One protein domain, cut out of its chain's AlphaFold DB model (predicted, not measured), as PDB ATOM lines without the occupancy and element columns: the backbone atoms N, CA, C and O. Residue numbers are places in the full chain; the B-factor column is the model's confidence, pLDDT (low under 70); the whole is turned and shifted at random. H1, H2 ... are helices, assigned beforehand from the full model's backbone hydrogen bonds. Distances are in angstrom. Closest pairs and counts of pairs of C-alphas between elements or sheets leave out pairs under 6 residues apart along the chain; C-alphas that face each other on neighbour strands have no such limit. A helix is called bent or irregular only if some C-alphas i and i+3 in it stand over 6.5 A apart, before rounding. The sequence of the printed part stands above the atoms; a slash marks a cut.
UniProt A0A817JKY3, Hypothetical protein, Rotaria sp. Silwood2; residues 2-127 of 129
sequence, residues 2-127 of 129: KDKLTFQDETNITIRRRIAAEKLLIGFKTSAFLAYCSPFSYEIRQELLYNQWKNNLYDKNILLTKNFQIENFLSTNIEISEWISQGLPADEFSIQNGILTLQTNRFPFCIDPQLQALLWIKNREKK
ATOM      1  N   LYS A   2     -57.153 -79.052  34.172       53.44
ATOM      2  CA  LYS A   2     -57.113 -77.969  35.179       53.44
ATOM      3  C   LYS A   2     -55.785 -77.187  35.243       53.44
ATOM      4  O   LYS A   2     -55.818 -76.010  35.579       53.44
ATOM      5  N   ASP A   3     -54.665 -77.787  34.833       59.75
ATOM      6  CA  ASP A   3     -53.331 -77.152  34.917       59.75
ATOM      7  C   ASP A   3     -53.068 -76.092  33.834       59.75
ATOM      8  O   ASP A   3     -52.243 -75.201  34.006       59.75
ATOM      9  N   LYS A   4     -53.787 -76.152  32.701       55.34
ATOM     10  CA  LYS A   4     -53.659 -75.137  31.639       55.34
ATOM     11  C   LYS A   4     -54.367 -73.828  31.995       55.34
ATOM     12  O   LYS A   4     -53.837 -72.770  31.675       55.34
ATOM     13  N   LEU A   5     -55.520 -73.900  32.672       58.34
ATOM     14  CA  LEU A   5     -56.243 -72.704  33.123       58.34
ATOM     15  C   LEU A   5     -55.470 -71.959  34.219       58.34
ATOM     16  O   LEU A   5     -55.279 -70.756  34.107       58.34
ATOM     17  N   THR A   6     -54.940 -72.673  35.213       62.16
ATOM     18  CA  THR A   6     -54.140 -72.077  36.301       62.16
ATOM     19  C   THR A   6     -52.849 -71.427  35.794       62.16
ATOM     20  O   THR A   6     -52.523 -70.318  36.205       62.16
ATOM     21  N   PHE A   7     -52.164 -72.043  34.824       60.62
ATOM     22  CA  PHE A   7     -50.978 -71.449  34.193       60.62
ATOM     23  C   PHE A   7     -51.304 -70.211  33.329       60.62
ATOM     24  O   PHE A   7     -50.551 -69.231  33.312       60.62
ATOM     25  N   GLN A   8     -52.437 -70.214  32.614       65.06
ATOM     26  CA  GLN A   8     -52.908 -69.040  31.862       65.06
ATOM     27  C   GLN A   8     -53.316 -67.882  32.783       65.06
ATOM     28  O   GLN A   8     -53.087 -66.718  32.454       65.06
ATOM     29  N   ASP A   9     -53.861 -68.181  33.958       67.50
ATOM     30  CA  ASP A   9     -54.212 -67.167  34.948       67.50
ATOM     31  C   ASP A   9     -52.966 -66.547  35.607       67.50
ATOM     32  O   ASP A   9     -52.870 -65.321  35.703       67.50
ATOM     33  N   GLU A  10     -51.950 -67.342  35.962       70.44
ATOM     34  CA  GLU A  10     -50.679 -66.836  36.511       70.44
ATOM     35  C   GLU A  10     -49.892 -65.975  35.511       70.44
ATOM     36  O   GLU A  10     -49.343 -64.920  35.865       70.44
ATOM     37  N   THR A  11     -49.872 -66.376  34.238       73.75
ATOM     38  CA  THR A  11     -49.245 -65.587  33.166       73.75
ATOM     39  C   THR A  11     -49.988 -64.271  32.932       73.75
ATOM     40  O   THR A  11     -49.347 -63.221  32.854       73.75
ATOM     41  N   ASN A  12     -51.324 -64.273  32.937       77.75
ATOM     42  CA  ASN A  12     -52.128 -63.052  32.845       77.75
ATOM     43  C   ASN A  12     -51.919 -62.105  34.038       77.75
ATOM     44  O   ASN A  12     -51.808 -60.890  33.848       77.75
ATOM     45  N   ILE A  13     -51.820 -62.632  35.263       77.88
ATOM     46  CA  ILE A  13     -51.522 -61.835  36.464       77.88
ATOM     47  C   ILE A  13     -50.138 -61.188  36.349       77.88
ATOM     48  O   ILE A  13     -49.978 -59.998  36.636       77.88
ATOM     49  N   THR A  14     -49.144 -61.940  35.879       75.31
ATOM     50  CA  THR A  14     -47.770 -61.451  35.701       75.31
ATOM     51  C   THR A  14     -47.690 -60.361  34.628       75.31
ATOM     52  O   THR A  14     -47.074 -59.317  34.850       75.31
ATOM     53  N   ILE A  15     -48.381 -60.543  33.499       78.62
ATOM     54  CA  ILE A  15     -48.478 -59.539  32.429       78.62
ATOM     55  C   ILE A  15     -49.153 -58.262  32.942       78.62
ATOM     56  O   ILE A  15     -48.639 -57.164  32.731       78.62
ATOM     57  N   ARG A  16     -50.269 -58.377  33.673       77.81
ATOM     58  CA  ARG A  16     -50.968 -57.213  34.244       77.81
ATOM     59  C   ARG A  16     -50.103 -56.449  35.241       77.81
ATOM     60  O   ARG A  16     -50.076 -55.221  35.190       77.81
ATOM     61  N   ARG A  17     -49.367 -57.152  36.109       74.12
ATOM     62  CA  ARG A  17     -48.415 -56.532  37.047       74.12
ATOM     63  C   ARG A  17     -47.316 -55.767  36.314       74.12
ATOM     64  O   ARG A  17     -46.993 -54.652  36.708       74.12
ATOM     65  N   ARG A  18     -46.795 -56.326  35.219       73.50
ATOM     66  CA  ARG A  18     -45.784 -55.676  34.376       73.50
ATOM     67  C   ARG A  18     -46.312 -54.402  33.716       73.50
ATOM     68  O   ARG A  18     -45.684 -53.358  33.845       73.50
ATOM     69  N   ILE A  19     -47.496 -54.464  33.107       75.88
ATOM     70  CA  ILE A  19     -48.145 -53.295  32.492       75.88
ATOM     71  C   ILE A  19     -48.440 -52.214  33.542       75.88
ATOM     72  O   ILE A  19     -48.244 -51.027  33.288       75.88
ATOM     73  N   ALA A  20     -48.907 -52.603  34.732       74.25
ATOM     74  CA  ALA A  20     -49.180 -51.664  35.817       74.25
ATOM     75  C   ALA A  20     -47.900 -50.972  36.318       74.25
ATOM     76  O   ALA A  20     -47.904 -49.758  36.514       74.25
ATOM     77  N   ALA A  21     -46.804 -51.721  36.472       72.19
ATOM     78  CA  ALA A  21     -45.511 -51.172  36.873       72.19
ATOM     79  C   ALA A  21     -44.953 -50.185  35.832       72.19
ATOM     80  O   ALA A  21     -44.507 -49.100  36.198       72.19
ATOM     81  N   GLU A  22     -45.048 -50.516  34.540       73.94
ATOM     82  CA  GLU A  22     -44.627 -49.623  33.450       73.94
ATOM     83  C   GLU A  22     -45.439 -48.318  33.436       73.94
ATOM     84  O   GLU A  22     -44.871 -47.232  33.319       73.94
ATOM     85  N   LYS A  23     -46.761 -48.393  33.633       77.56
ATOM     86  CA  LYS A  23     -47.614 -47.195  33.731       77.56
ATOM     87  C   LYS A  23     -47.258 -46.318  34.930       77.56
ATOM     88  O   LYS A  23     -47.241 -45.095  34.802       77.56
ATOM     89  N   LEU A  24     -46.965 -46.926  36.079       75.56
ATOM     90  CA  LEU A  24     -46.604 -46.202  37.298       75.56
ATOM     91  C   LEU A  24     -45.275 -45.455  37.133       75.56
ATOM     92  O   LEU A  24     -45.157 -44.303  37.544       75.56
ATOM     93  N   LEU A  25     -44.306 -46.083  36.469       81.00
ATOM     94  CA  LEU A  25     -43.035 -45.459  36.121       81.00
ATOM     95  C   LEU A  25     -43.210 -44.240  35.214       81.00
ATOM     96  O   LEU A  25     -42.635 -43.185  35.487       81.00
ATOM     97  N   ILE A  26     -43.966 -44.403  34.123       86.00
ATOM     98  CA  ILE A  26     -44.213 -43.323  33.167       86.00
ATOM     99  C   ILE A  26     -44.867 -42.154  33.901       86.00
ATOM    100  O   ILE A  26     -44.357 -41.042  33.825       86.00
ATOM    101  N   GLY A  27     -45.912 -42.428  34.691       88.19
ATOM    102  CA  GLY A  27     -46.600 -41.418  35.496       88.19
ATOM    103  C   GLY A  27     -45.690 -40.706  36.499       88.19
ATOM    104  O   GLY A  27     -45.773 -39.489  36.650       88.19
ATOM    105  N   PHE A  28     -44.783 -41.429  37.164       89.25
ATOM    106  CA  PHE A  28     -43.805 -40.825  38.073       89.25
ATOM    107  C   PHE A  28     -42.873 -39.855  37.338       89.25
ATOM    108  O   PHE A  28     -42.728 -38.709  37.754       89.25
ATOM    109  N   LYS A  29     -42.262 -40.283  36.226       90.50
ATOM    110  CA  LYS A  29     -41.311 -39.441  35.487       90.50
ATOM    111  C   LYS A  29     -41.981 -38.218  34.866       90.50
ATOM    112  O   LYS A  29     -41.415 -37.130  34.927       90.50
ATOM    113  N   THR A  30     -43.176 -38.382  34.299       93.38
ATOM    114  CA  THR A  30     -43.920 -37.279  33.677       93.38
ATOM    115  C   THR A  30     -44.385 -36.251  34.697       93.38
ATOM    116  O   THR A  30     -44.186 -35.054  34.500       93.38
ATOM    117  N   SER A  31     -44.928 -36.703  35.828       93.56
ATOM    118  CA  SER A  31     -45.339 -35.801  36.907       93.56
ATOM    119  C   SER A  31     -44.152 -35.088  37.556       93.56
ATOM    120  O   SER A  31     -44.217 -33.879  37.773       93.56
ATOM    121  N   ALA A  32     -43.045 -35.794  37.812       93.56
ATOM    122  CA  ALA A  32     -41.835 -35.190  38.362       93.56
ATOM    123  C   ALA A  32     -41.232 -34.141  37.413       93.56
ATOM    124  O   ALA A  32     -40.819 -33.073  37.865       93.56
ATOM    125  N   PHE A  33     -41.242 -34.407  36.103       94.75
ATOM    126  CA  PHE A  33     -40.801 -33.454  35.089       94.75
ATOM    127  C   PHE A  33     -41.627 -32.161  35.112       94.75
ATOM    128  O   PHE A  33     -41.070 -31.075  35.274       94.75
ATOM    129  N   LEU A  34     -42.956 -32.273  35.028       94.62
ATOM    130  CA  LEU A  34     -43.856 -31.115  35.035       94.62
ATOM    131  C   LEU A  34     -43.801 -30.329  36.355       94.62
ATOM    132  O   LEU A  34     -43.963 -29.111  36.358       94.62
ATOM    133  N   ALA A  35     -43.577 -31.010  37.481       93.06
ATOM    134  CA  ALA A  35     -43.562 -30.381  38.797       93.06
ATOM    135  C   ALA A  35     -42.234 -29.681  39.134       93.06
ATOM    136  O   ALA A  35     -42.263 -28.633  39.780       93.06
ATOM    137  N   TYR A  36     -41.094 -30.253  38.729       92.12
ATOM    138  CA  TYR A  36     -39.780 -29.848  39.246       92.12
ATOM    139  C   TYR A  36     -38.750 -29.480  38.180       92.12
ATOM    140  O   TYR A  36     -37.804 -28.769  38.503       92.12
ATOM    141  N   CYS A  37     -38.897 -29.931  36.931       93.81
ATOM    142  CA  CYS A  37     -37.830 -29.776  35.936       93.81
ATOM    143  C   CYS A  37     -37.841 -28.439  35.187       93.81
ATOM    144  O   CYS A  37     -36.849 -28.106  34.541       93.81
ATOM    145  N   SER A  38     -38.917 -27.655  35.302       91.75
ATOM    146  CA  SER A  38     -39.076 -26.370  34.608       91.75
ATOM    147  C   SER A  38     -37.882 -25.397  34.726       91.75
ATOM    148  O   SER A  38     -37.415 -24.918  33.693       91.75
ATOM    149  N   PRO A  39     -37.299 -25.142  35.916       91.94
ATOM    150  CA  PRO A  39     -36.209 -24.172  36.055       91.94
ATOM    151  C   PRO A  39     -34.828 -24.689  35.619       91.94
ATOM    152  O   PRO A  39     -33.877 -23.914  35.586       91.94
ATOM    153  N   PHE A  40     -34.675 -25.985  35.336       94.38
ATOM    154  CA  PHE A  40     -33.369 -26.575  35.038       94.38
ATOM    155  C   PHE A  40     -33.006 -26.486  33.554       94.38
ATOM    156  O   PHE A  40     -33.889 -26.481  32.694       94.38
ATOM    157  N   SER A  41     -31.700 -26.472  33.263       93.88
ATOM    158  CA  SER A  41     -31.176 -26.564  31.895       93.88
ATOM    159  C   SER A  41     -31.451 -27.939  31.286       93.88
ATOM    160  O   SER A  41     -31.725 -28.906  32.005       93.88
ATOM    161  N   TYR A  42     -31.353 -28.040  29.959       93.44
ATOM    162  CA  TYR A  42     -31.548 -29.303  29.249       93.44
ATOM    163  C   TYR A  42     -30.660 -30.418  29.815       93.44
ATOM    164  O   TYR A  42     -31.155 -31.497  30.120       93.44
ATOM    165  N   GLU A  43     -29.380 -30.144  30.060       95.81
ATOM    166  CA  GLU A  43     -28.402 -31.132  30.530       95.81
ATOM    167  C   GLU A  43     -28.802 -31.720  31.888       95.81
ATOM    168  O   GLU A  43     -28.775 -32.935  32.080       95.81
ATOM    169  N   ILE A  44     -29.244 -30.865  32.817       96.00
ATOM    170  CA  ILE A  44     -29.711 -31.298  34.139       96.00
ATOM    171  C   ILE A  44     -30.996 -32.122  34.004       96.00
ATOM    172  O   ILE A  44     -31.147 -33.145  34.673       96.00
ATOM    173  N   ARG A  45     -31.920 -31.719  33.124       95.25
ATOM    174  CA  ARG A  45     -33.150 -32.487  32.867       95.25
ATOM    175  C   ARG A  45     -32.829 -33.877  32.321       95.25
ATOM    176  O   ARG A  45     -33.420 -34.850  32.789       95.25
ATOM    177  N   GLN A  46     -31.887 -33.976  31.384       94.06
ATOM    178  CA  GLN A  46     -31.454 -35.249  30.807       94.06
ATOM    179  C   GLN A  46     -30.824 -36.159  31.871       94.06
ATOM    180  O   GLN A  46     -31.199 -37.330  31.993       94.06
ATOM    181  N   GLU A  47     -29.939 -35.606  32.704       95.19
ATOM    182  CA  GLU A  47     -29.306 -36.332  33.807       95.19
ATOM    183  C   GLU A  47     -30.342 -36.877  34.805       95.19
ATOM    184  O   GLU A  47     -30.303 -38.052  35.180       95.19
ATOM    185  N   LEU A  48     -31.333 -36.065  35.186       93.88
ATOM    186  CA  LEU A  48     -32.412 -36.493  36.078       93.88
ATOM    187  C   LEU A  48     -33.273 -37.600  35.446       93.88
ATOM    188  O   LEU A  48     -33.464 -38.659  36.049       93.88
ATOM    189  N   LEU A  49     -33.777 -37.385  34.226       90.69
ATOM    190  CA  LEU A  49     -34.753 -38.264  33.571       90.69
ATOM    191  C   LEU A  49     -34.179 -39.627  33.167       90.69
ATOM    192  O   LEU A  49     -34.840 -40.666  33.352       90.69
ATOM    193  N   TYR A  50     -32.977 -39.628  32.590       90.00
ATOM    194  CA  TYR A  50     -32.423 -40.787  31.887       90.00
ATOM    195  C   TYR A  50     -31.319 -41.503  32.658       90.00
ATOM    196  O   TYR A  50     -31.133 -42.699  32.420       90.00
ATOM    197  N   ASN A  51     -30.686 -40.838  33.630       91.38
ATOM    198  CA  ASN A  51     -29.642 -41.431  34.461       91.38
ATOM    199  C   ASN A  51     -30.122 -41.604  35.904       91.38
ATOM    200  O   ASN A  51     -30.440 -42.722  36.314       91.38
ATOM    201  N   GLN A  52     -30.262 -40.522  36.671       92.56
ATOM    202  CA  GLN A  52     -30.503 -40.613  38.114       92.56
ATOM    203  C   GLN A  52     -31.824 -41.301  38.461       92.56
ATOM    204  O   GLN A  52     -31.837 -42.262  39.232       92.56
ATOM    205  N   TRP A  53     -32.953 -40.860  37.899       89.88
ATOM    206  CA  TRP A  53     -34.245 -41.480  38.206       89.88
ATOM    207  C   TRP A  53     -34.326 -42.900  37.660       89.88
ATOM    208  O   TRP A  53     -34.886 -43.777  38.310       89.88
ATOM    209  N   LYS A  54     -33.729 -43.153  36.492       86.38
ATOM    210  CA  LYS A  54     -33.655 -44.497  35.916       86.38
ATOM    211  C   LYS A  54     -32.918 -45.464  36.852       86.38
ATOM    212  O   LYS A  54     -33.459 -46.531  37.129       86.38
ATOM    213  N   ASN A  55     -31.751 -45.075  37.363       88.69
ATOM    214  CA  ASN A  55     -30.943 -45.898  38.266       88.69
ATOM    215  C   ASN A  55     -31.656 -46.120  39.605       88.69
ATOM    216  O   ASN A  55     -31.826 -47.258  40.023       88.69
ATOM    217  N   ASN A  56     -32.217 -45.064  40.203       88.19
ATOM    218  CA  ASN A  56     -32.990 -45.180  41.447       88.19
ATOM    219  C   ASN A  56     -34.183 -46.145  41.334       88.19
ATOM    220  O   ASN A  56     -34.548 -46.819  42.297       88.19
ATOM    221  N   LEU A  57     -34.836 -46.185  40.171       84.75
ATOM    222  CA  LEU A  57     -35.968 -47.077  39.915       84.75
ATOM    223  C   LEU A  57     -35.502 -48.512  39.642       84.75
ATOM    224  O   LEU A  57     -36.155 -49.455  40.089       84.75
ATOM    225  N   TYR A  58     -34.353 -48.668  38.980       84.25
ATOM    226  CA  TYR A  58     -33.697 -49.959  38.792       84.25
ATOM    227  C   TYR A  58     -33.321 -50.599  40.135       84.25
ATOM    228  O   TYR A  58     -33.697 -51.743  40.383       84.25
ATOM    229  N   ASP A  59     -32.707 -49.838  41.044       88.38
ATOM    230  CA  ASP A  59     -32.305 -50.310  42.378       88.38
ATOM    231  C   ASP A  59     -33.503 -50.741  43.240       88.38
ATOM    232  O   ASP A  59     -33.399 -51.603  44.113       88.38
ATOM    233  N   LYS A  60     -34.684 -50.171  42.971       85.69
ATOM    234  CA  LYS A  60     -35.955 -50.527  43.620       85.69
ATOM    235  C   LYS A  60     -36.673 -51.708  42.953       85.69
ATOM    236  O   LYS A  60     -37.808 -51.999  43.324       85.69
ATOM    237  N   ASN A  61     -36.047 -52.384  41.986       82.25
ATOM    238  CA  ASN A  61     -36.639 -53.462  41.186       82.25
ATOM    239  C   ASN A  61     -37.939 -53.053  40.463       82.25
ATOM    240  O   ASN A  61     -38.828 -53.880  40.239       82.25
ATOM    241  N   ILE A  62     -38.067 -51.777  40.087       80.00
ATOM    242  CA  ILE A  62     -39.203 -51.288  39.301       80.00
ATOM    243  C   ILE A  62     -38.876 -51.479  37.821       80.00
ATOM    244  O   ILE A  62     -37.855 -51.011  37.319       80.00
ATOM    245  N   LEU A  63     -39.760 -52.179  37.110       75.00
ATOM    246  CA  LEU A  63     -39.596 -52.456  35.685       75.00
ATOM    247  C   LEU A  63     -39.586 -51.159  34.874       75.00
ATOM    248  O   LEU A  63     -40.483 -50.327  35.000       75.00
ATOM    249  N   LEU A  64     -38.570 -51.022  34.020       74.50
ATOM    250  CA  LEU A  64     -38.352 -49.841  33.196       74.50
ATOM    251  C   LEU A  64     -38.903 -50.014  31.779       74.50
ATOM    252  O   LEU A  64     -38.593 -50.997  31.102       74.50
ATOM    253  N   THR A  65     -39.649 -49.017  31.299       79.06
ATOM    254  CA  THR A  65     -40.023 -48.909  29.885       79.06
ATOM    255  C   THR A  65     -38.764 -48.700  29.047       79.06
ATOM    256  O   THR A  65     -37.963 -47.797  29.310       79.06
ATOM    257  N   LYS A  66     -38.576 -49.543  28.027       75.94
ATOM    258  CA  LYS A  66     -37.490 -49.376  27.054       75.94
ATOM    259  C   LYS A  66     -37.773 -48.153  26.182       75.94
ATOM    260  O   LYS A  66     -38.920 -47.928  25.817       75.94
ATOM    261  N   ASN A  67     -36.730 -47.402  25.834       81.06
ATOM    262  CA  ASN A  67     -36.810 -46.228  24.956       81.06
ATOM    263  C   ASN A  67     -37.819 -45.171  25.439       81.06
ATOM    264  O   ASN A  67     -38.580 -44.616  24.655       81.06
ATOM    265  N   PHE A  68     -37.842 -44.915  26.750       85.75
ATOM    266  CA  PHE A  68     -38.603 -43.801  27.305       85.75
ATOM    267  C   PHE A  68     -38.152 -42.496  26.635       85.75
ATOM    268  O   PHE A  68     -36.955 -42.251  26.559       85.75
ATOM    269  N   GLN A  69     -39.093 -41.677  26.174       89.12
ATOM    270  CA  GLN A  69     -38.871 -40.299  25.732       89.12
ATOM    271  C   GLN A  69     -40.017 -39.468  26.290       89.12
ATOM    272  O   GLN A  69     -41.177 -39.821  26.082       89.12
ATOM    273  N   ILE A  70     -39.695 -38.433  27.063       91.81
ATOM    274  CA  ILE A  70     -40.681 -37.686  27.848       91.81
ATOM    275  C   ILE A  70     -41.709 -36.991  26.946       91.81
ATOM    276  O   ILE A  70     -42.901 -36.970  27.253       91.81
ATOM    277  N   GLU A  71     -41.249 -36.509  25.798       92.75
ATOM    278  CA  GLU A  71     -42.006 -35.793  24.781       92.75
ATOM    279  C   GLU A  71     -43.139 -36.662  24.233       92.75
ATOM    280  O   GLU A  71     -44.276 -36.208  24.153       92.75
ATOM    281  N   ASN A  72     -42.874 -37.947  23.982       91.44
ATOM    282  CA  ASN A  72     -43.864 -38.885  23.444       91.44
ATOM    283  C   ASN A  72     -45.006 -39.201  24.424       91.44
ATOM    284  O   ASN A  72     -46.036 -39.734  24.015       91.44
ATOM    285  N   PHE A  73     -44.821 -38.932  25.721       91.31
ATOM    286  CA  PHE A  73     -45.845 -39.166  26.745       91.31
ATOM    287  C   PHE A  73     -46.617 -37.905  27.120       91.31
ATOM    288  O   PHE A  73     -47.735 -38.006  27.622       91.31
ATOM    289  N   LEU A  74     -46.009 -36.738  26.916       94.31
ATOM    290  CA  LEU A  74     -46.573 -35.436  27.260       94.31
ATOM    291  C   LEU A  74     -47.004 -34.640  26.026       94.31
ATOM    292  O   LEU A  74     -47.496 -33.531  26.149       94.31
ATOM    293  N   SER A  75     -46.834 -35.167  24.823       94.75
ATOM    294  CA  SER A  75     -47.277 -34.496  23.606       94.75
ATOM    295  C   SER A  75     -47.485 -35.490  22.478       94.75
ATOM    296  O   SER A  75     -47.018 -36.630  22.515       94.75
ATOM    297  N   THR A  76     -48.207 -35.044  21.462       96.12
ATOM    298  CA  THR A  76     -48.411 -35.766  20.212       96.12
ATOM    299  C   THR A  76     -47.629 -35.102  19.083       96.12
ATOM    300  O   THR A  76     -47.424 -33.891  19.071       96.12
ATOM    301  N   ASN A  77     -47.258 -35.877  18.060       95.38
ATOM    302  CA  ASN A  77     -46.582 -35.333  16.873       95.38
ATOM    303  C   ASN A  77     -47.393 -34.223  16.180       95.38
ATOM    304  O   ASN A  77     -46.816 -33.349  15.539       95.38
ATOM    305  N   ILE A  78     -48.724 -34.258  16.304       96.62
ATOM    306  CA  ILE A  78     -49.620 -33.232  15.762       96.62
ATOM    307  C   ILE A  78     -49.444 -31.921  16.535       96.62
ATOM    308  O   ILE A  78     -49.234 -30.885  15.910       96.62
ATOM    309  N   GLU A  79     -49.463 -31.969  17.871       95.62
ATOM    310  CA  GLU A  79     -49.228 -30.790  18.718       95.62
ATOM    311  C   GLU A  79     -47.834 -30.205  18.490       95.62
ATOM    312  O   GLU A  79     -47.707 -29.004  18.279       95.62
ATOM    313  N   ILE A  80     -46.795 -31.049  18.454       96.62
ATOM    314  CA  ILE A  80     -45.414 -30.604  18.209       96.62
ATOM    315  C   ILE A  80     -45.305 -29.917  16.842       96.62
ATOM    316  O   ILE A  80     -44.744 -28.828  16.737       96.62
ATOM    317  N   SER A  81     -45.870 -30.524  15.795       96.88
ATOM    318  CA  SER A  81     -45.887 -29.945  14.446       96.88
ATOM    319  C   SER A  81     -46.608 -28.596  14.419       96.88
ATOM    320  O   SER A  81     -46.136 -27.637  13.803       96.88
ATOM    321  N   GLU A  82     -47.720 -28.480  15.148       96.25
ATOM    322  CA  GLU A  82     -48.427 -27.214  15.296       96.25
ATOM    323  C   GLU A  82     -47.565 -26.162  16.011       96.25
ATOM    324  O   GLU A  82     -47.476 -25.030  15.529       96.25
ATOM    325  N   TRP A  83     -46.876 -26.507  17.100       96.69
ATOM    326  CA  TRP A  83     -45.994 -25.568  17.799       96.69
ATOM    327  C   TRP A  83     -44.844 -25.094  16.907       96.69
ATOM    328  O   TRP A  83     -44.548 -23.898  16.875       96.69
ATOM    329  N   ILE A  84     -44.256 -26.001  16.122       96.62
ATOM    330  CA  ILE A  84     -43.211 -25.667  15.148       96.62
ATOM    331  C   ILE A  84     -43.750 -24.698  14.092       96.62
ATOM    332  O   ILE A  84     -43.118 -23.684  13.798       96.62
ATOM    333  N   SER A  85     -44.964 -24.933  13.580       96.00
ATOM    334  CA  SER A  85     -45.616 -24.013  12.637       96.00
ATOM    335  C   SER A  85     -45.888 -22.618  13.229       96.00
ATOM    336  O   SER A  85     -45.957 -21.633  12.497       96.00
ATOM    337  N   GLN A  86     -46.005 -22.519  14.558       95.88
ATOM    338  CA  GLN A  86     -46.191 -21.265  15.297       95.88
ATOM    339  C   GLN A  86     -44.861 -20.564  15.630       95.88
ATOM    340  O   GLN A  86     -44.865 -19.464  16.187       95.88
ATOM    341  N   GLY A  87     -43.724 -21.163  15.269       94.81
ATOM    342  CA  GLY A  87     -42.390 -20.599  15.467       94.81
ATOM    343  C   GLY A  87     -41.629 -21.146  16.674       94.81
ATOM    344  O   GLY A  87     -40.608 -20.562  17.032       94.81
ATOM    345  N   LEU A  88     -42.088 -22.239  17.299       96.62
ATOM    346  CA  LEU A  88     -41.264 -22.971  18.262       96.62
ATOM    347  C   LEU A  88     -40.126 -23.689  17.510       96.62
ATOM    348  O   LEU A  88     -40.394 -24.354  16.506       96.62
ATOM    349  N   PRO A  89     -38.866 -23.598  17.956       96.56
ATOM    350  CA  PRO A  89     -37.797 -24.389  17.358       96.56
ATOM    351  C   PRO A  89     -38.047 -25.904  17.508       96.56
ATOM    352  O   PRO A  89     -38.671 -26.356  18.467       96.56
ATOM    353  N   ALA A  90     -37.568 -26.693  16.543       94.81
ATOM    354  CA  ALA A  90     -37.848 -28.131  16.447       94.81
ATOM    355  C   ALA A  90     -36.888 -29.026  17.259       94.81
ATOM    356  O   ALA A  90     -36.915 -30.247  17.111       94.81
ATOM    357  N   ASP A  91     -36.007 -28.444  18.071       94.75
ATOM    358  CA  ASP A  91     -35.105 -29.195  18.942       94.75
ATOM    359  C   ASP A  91     -35.813 -29.695  20.214       94.75
ATOM    360  O   ASP A  91     -36.811 -29.131  20.669       94.75
ATOM    361  N   GLU A  92     -35.275 -30.759  20.814       93.50
ATOM    362  CA  GLU A  92     -35.865 -31.393  22.002       93.50
ATOM    363  C   GLU A  92     -36.000 -30.431  23.188       93.50
ATOM    364  O   GLU A  92     -36.988 -30.491  23.918       93.50
ATOM    365  N   PHE A  93     -35.042 -29.519  23.386       94.19
ATOM    366  CA  PHE A  93     -35.098 -28.563  24.490       94.19
ATOM    367  C   PHE A  93     -36.263 -27.582  24.321       94.19
ATOM    368  O   PHE A  93     -37.026 -27.355  25.266       94.19
ATOM    369  N   SER A  94     -36.447 -27.051  23.114       95.38
ATOM    370  CA  SER A  94     -37.574 -26.182  22.780       95.38
ATOM    371  C   SER A  94     -38.915 -26.902  22.904       95.38
ATOM    372  O   SER A  94     -39.842 -26.358  23.505       95.38
ATOM    373  N   ILE A  95     -39.010 -28.154  22.444       96.50
ATOM    374  CA  ILE A  95     -40.212 -28.990  22.612       96.50
ATOM    375  C   ILE A  95     -40.519 -29.214  24.099       96.50
ATOM    376  O   ILE A  95     -41.658 -29.026  24.528       96.50
ATOM    377  N   GLN A  96     -39.512 -29.542  24.913       95.62
ATOM    378  CA  GLN A  96     -39.665 -29.685  26.363       95.62
ATOM    379  C   GLN A  96     -40.154 -28.393  27.028       95.62
ATOM    380  O   GLN A  96     -41.009 -28.444  27.912       95.62
ATOM    381  N   ASN A  97     -39.653 -27.232  26.604       95.31
ATOM    382  CA  ASN A  97     -40.140 -25.944  27.095       95.31
ATOM    383  C   ASN A  97     -41.580 -25.666  26.640       95.31
ATOM    384  O   ASN A  97     -42.369 -25.142  27.427       95.31
ATOM    385  N   GLY A  98     -41.955 -26.075  25.426       95.56
ATOM    386  CA  GLY A  98     -43.338 -26.037  24.949       95.56
ATOM    387  C   GLY A  98     -44.273 -26.871  25.828       95.56
ATOM    388  O   GLY A  98     -45.291 -26.364  26.304       95.56
ATOM    389  N   ILE A  99     -43.876 -28.107  26.148       96.06
ATOM    390  CA  ILE A  99     -44.601 -28.993  27.074       96.06
ATOM    391  C   ILE A  99     -44.758 -28.333  28.446       96.06
ATOM    392  O   ILE A  99     -45.865 -28.257  28.973       96.06
ATOM    393  N   LEU A 100     -43.671 -27.814  29.022       95.19
ATOM    394  CA  LEU A 100     -43.704 -27.151  30.327       95.19
ATOM    395  C   LEU A 100     -44.537 -25.868  30.319       95.19
ATOM    396  O   LEU A 100     -45.103 -25.507  31.341       95.19
ATOM    397  N   THR A 101     -44.640 -25.184  29.185       94.81
ATOM    398  CA  THR A 101     -45.472 -23.981  29.066       94.81
ATOM    399  C   THR A 101     -46.960 -24.339  29.047       94.81
ATOM    400  O   THR A 101     -47.774 -23.615  29.613       94.81
ATOM    401  N   LEU A 102     -47.327 -25.453  28.404       93.88
ATOM    402  CA  LEU A 102     -48.724 -25.779  28.101       93.88
ATOM    403  C   LEU A 102     -49.359 -26.807  29.039       93.88
ATOM    404  O   LEU A 102     -50.574 -26.790  29.218       93.88
ATOM    405  N   GLN A 103     -48.569 -27.707  29.621       92.75
ATOM    406  CA  GLN A 103     -49.084 -28.822  30.421       92.75
ATOM    407  C   GLN A 103     -48.890 -28.660  31.924       92.75
ATOM    408  O   GLN A 103     -49.386 -29.474  32.706       92.75
ATOM    409  N   THR A 104     -48.180 -27.624  32.368       88.69
ATOM    410  CA  THR A 104     -48.083 -27.353  33.801       88.69
ATOM    411  C   THR A 104     -49.361 -26.714  34.315       88.69
ATOM    412  O   THR A 104     -49.941 -25.839  33.683       88.69
ATOM    413  N   ASN A 105     -49.756 -27.085  35.530       86.38
ATOM    414  CA  ASN A 105     -50.975 -26.577  36.159       86.38
ATOM    415  C   ASN A 105     -50.853 -25.123  36.675       86.38
ATOM    416  O   ASN A 105     -51.790 -24.594  37.268       86.38
ATOM    417  N   ARG A 106     -49.678 -24.499  36.537       87.31
ATOM    418  CA  ARG A 106     -49.382 -23.127  36.973       87.31
ATOM    419  C   ARG A 106     -49.022 -22.281  35.762       87.31
ATOM    420  O   ARG A 106     -48.498 -22.810  34.788       87.31
ATOM    421  N   PHE A 107     -49.246 -20.973  35.854       89.50
ATOM    422  CA  PHE A 107     -48.802 -20.052  34.813       89.50
ATOM    423  C   PHE A 107     -47.270 -20.088  34.692       89.50
ATOM    424  O   PHE A 107     -46.585 -19.880  35.700       89.50
ATOM    425  N   PRO A 108     -46.728 -20.368  33.495       90.69
ATOM    426  CA  PRO A 108     -45.293 -20.452  33.291       90.69
ATOM    427  C   PRO A 108     -44.661 -19.059  33.344       90.69
ATOM    428  O   PRO A 108     -45.198 -18.087  32.813       90.69
ATOM    429  N   PHE A 109     -43.491 -18.972  33.972       91.00
ATOM    430  CA  PHE A 109     -42.649 -17.782  33.948       91.00
ATOM    431  C   PHE A 109     -41.458 -18.039  33.022       91.00
ATOM    432  O   PHE A 109     -40.538 -18.776  33.376       91.00
ATOM    433  N   CYS A 110     -41.502 -17.472  31.816       91.75
ATOM    434  CA  CYS A 110     -40.496 -17.717  30.786       91.75
ATOM    435  C   CYS A 110     -39.273 -16.810  30.975       91.75
ATOM    436  O   CYS A 110     -39.375 -15.588  30.864       91.75
ATOM    437  N   ILE A 111     -38.105 -17.415  31.205       92.31
ATOM    438  CA  ILE A 111     -36.810 -16.724  31.188       92.31
ATOM    439  C   ILE A 111     -36.247 -16.844  29.771       92.31
ATOM    440  O   ILE A 111     -35.677 -17.870  29.411       92.31
ATOM    441  N   ASP A 112     -36.451 -15.811  28.957       93.31
ATOM    442  CA  ASP A 112     -36.184 -15.868  27.518       93.31
ATOM    443  C   ASP A 112     -35.519 -14.576  27.005       93.31
ATOM    444  O   ASP A 112     -36.206 -13.626  26.623       93.31
ATOM    445  N   PRO A 113     -34.174 -14.514  26.983       92.94
ATOM    446  CA  PRO A 113     -33.456 -13.341  26.487       92.94
ATOM    447  C   PRO A 113     -33.565 -13.167  24.965       92.94
ATOM    448  O   PRO A 113     -33.325 -12.071  24.464       92.94
ATOM    449  N   GLN A 114     -33.903 -14.229  24.224       93.69
ATOM    450  CA  GLN A 114     -33.981 -14.214  22.759       93.69
ATOM    451  C   GLN A 114     -35.396 -13.923  22.241       93.69
ATOM    452  O   GLN A 114     -35.587 -13.786  21.034       93.69
ATOM    453  N   LEU A 115     -36.379 -13.800  23.139       94.12
ATOM    454  CA  LEU A 115     -37.791 -13.549  22.836       94.12
ATOM    455  C   LEU A 115     -38.460 -14.643  21.979       94.12
ATOM    456  O   LEU A 115     -39.524 -14.408  21.401       94.12
ATOM    457  N   GLN A 116     -37.876 -15.840  21.903       93.88
ATOM    458  CA  GLN A 116     -38.433 -16.971  21.161       93.88
ATOM    459  C   GLN A 116     -39.782 -17.431  21.727       93.88
ATOM    460  O   GLN A 116     -40.756 -17.556  20.983       93.88
ATOM    461  N   ALA A 117     -39.872 -17.624  23.044       94.19
ATOM    462  CA  ALA A 117     -41.099 -18.022  23.722       94.19
ATOM    463  C   ALA A 117     -42.181 -16.946  23.566       94.19
ATOM    464  O   ALA A 117     -43.339 -17.264  23.307       94.19
ATOM    465  N   LEU A 118     -41.803 -15.664  23.654       94.31
ATOM    466  CA  LEU A 118     -42.732 -14.550  23.448       94.31
ATOM    467  C   LEU A 118     -43.334 -14.563  22.036       94.31
ATOM    468  O   LEU A 118     -44.546 -14.403  21.879       94.31
ATOM    469  N   LEU A 119     -42.495 -14.713  21.008       94.94
ATOM    470  CA  LEU A 119     -42.937 -14.742  19.613       94.94
ATOM    471  C   LEU A 119     -43.817 -15.962  19.331       94.94
ATOM    472  O   LEU A 119     -44.873 -15.815  18.711       94.94
ATOM    473  N   TRP A 120     -43.423 -17.133  19.835       96.00
ATOM    474  CA  TRP A 120     -44.201 -18.361  19.715       96.00
ATOM    475  C   TRP A 120     -45.582 -18.232  20.369       96.00
ATOM    476  O   TRP A 120     -46.591 -18.455  19.699       96.00
ATOM    477  N   ILE A 121     -45.656 -17.780  21.629       94.75
ATOM    478  CA  ILE A 121     -46.929 -17.591  22.343       94.75
ATOM    479  C   ILE A 121     -47.813 -16.590  21.595       94.75
ATOM    480  O   ILE A 121     -48.984 -16.867  21.355       94.75
ATOM    481  N   LYS A 122     -47.266 -15.454  21.138       94.38
ATOM    482  CA  LYS A 122     -48.036 -14.490  20.336       94.38
ATOM    483  C   LYS A 122     -48.607 -15.122  19.069       94.38
ATOM    484  O   LYS A 122     -49.763 -14.885  18.745       94.38
ATOM    485  N   ASN A 123     -47.814 -15.904  18.338       95.31
ATOM    486  CA  ASN A 123     -48.275 -16.561  17.115       95.31
ATOM    487  C   ASN A 123     -49.316 -17.651  17.381       95.31
ATOM    488  O   ASN A 123     -50.248 -17.794  16.595       95.31
ATOM    489  N   ARG A 124     -49.180 -18.387  18.485       94.12
ATOM    490  CA  ARG A 124     -50.156 -19.380  18.937       94.12
ATOM    491  C   ARG A 124     -51.492 -18.733  19.298       94.12
ATOM    492  O   ARG A 124     -52.534 -19.170  18.814       94.12
ATOM    493  N   GLU A 125     -51.454 -17.672  20.101       93.31
ATOM    494  CA  GLU A 125     -52.660 -17.011  20.604       93.31
ATOM    495  C   GLU A 125     -53.382 -16.169  19.542       93.31
ATOM    496  O   GLU A 125     -54.566 -15.894  19.698       93.31
ATOM    497  N   LYS A 126     -52.731 -15.824  18.419       91.62
ATOM    498  CA  LYS A 126     -53.376 -15.140  17.277       91.62
ATOM    499  C   LYS A 126     -54.630 -15.843  16.761       91.62
ATOM    500  O   LYS A 126     -55.441 -15.200  16.122       91.62
ATOM    501  N   LYS A 127     -54.793 -17.151  16.976       78.94
ATOM    502  CA  LYS A 127     -56.019 -17.857  16.565       78.94
ATOM    503  C   LYS A 127     -57.244 -17.474  17.408       78.94
ATOM    504  O   LYS A 127     -58.363 -17.753  16.988       78.94
TER     505      LYS A 127
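What this domain is: This is residues 2 to 127 of the 129 residues of the protein "Hypothetical protein" of Rotaria sp. Silwood2 (UniProt A0A817JKY3). One long helix, H1, makes most of the length: its residues 2 to 16 stick out as a free arm, and near its other end H2 folds back along it. H3, of four residues, packs on H1 at its residues 26 to 30 and on H5, which crosses close to the end of H1 near Leu 34; H4 lies close to H5 on its other side from H1, and H6 is at the far end of the whole from the free arm, the short helices making a loose head. The printed part has 126 residues with six named helices, H1 to H6 in chain order, and no named strand: all helix. It is loose, with a radius of gyration of the C-alphas of 18.9 A and spans of 67 by 31 by 24 A.

Where its parts are: H1, residues 2 to 37, runs 51.9 A from C-alpha 2 at (-57.113, -77.969, 35.179). H2, residues 42 to 59, was assigned as one helix by its hydrogen bonds but is bent, with C-alphas 49 and 52 6.6 A apart; its arms are H2a, residues 42 to 49, and H2b, residues 52 to 59, at a shallow tilt of 14 degrees. H3 is residues 71 to 74, H4 77 to 85, and H5 92 to 102, 15.3 A long. H6, residues 116 to 127, 18.2 A, ends at C-alpha 127 (-56.019, -17.857, 16.565); it is only just irregular, with C-alphas 124 and 127 6.51 A apart.

How they stand to each other: H1 and H2a form a hairpin and only just touch, with 3 pairs of C-alphas within 8 A, closest Cys 37 and Arg 45 at 6.2 A; they run opposite ways at a shallow tilt of 31 degrees. H3 touches H5, closest C-alphas Glu 71 and Gln 96, 6.7 A. H4 is close to but not clearly touching H6, about perpendicular at 77 degrees, closest C-alphas Trp 83 and Arg 124, 7.5 A. H1 and H6 are apart. Every O i to N i+4 pair is within hydrogen-bond range in H1, H2a, H2b, H4 and H5, and 7 of 8 in H6; H3 is too short for such a pair.

The domain as a whole: The C-alphas of Lys 2 and Pro 113, the two farthest apart, are 69.4 A apart. The printed part has no cut. The links H2 to H3 and H5 to H6 are long. Residues 2 to 9 have pLDDT under 70.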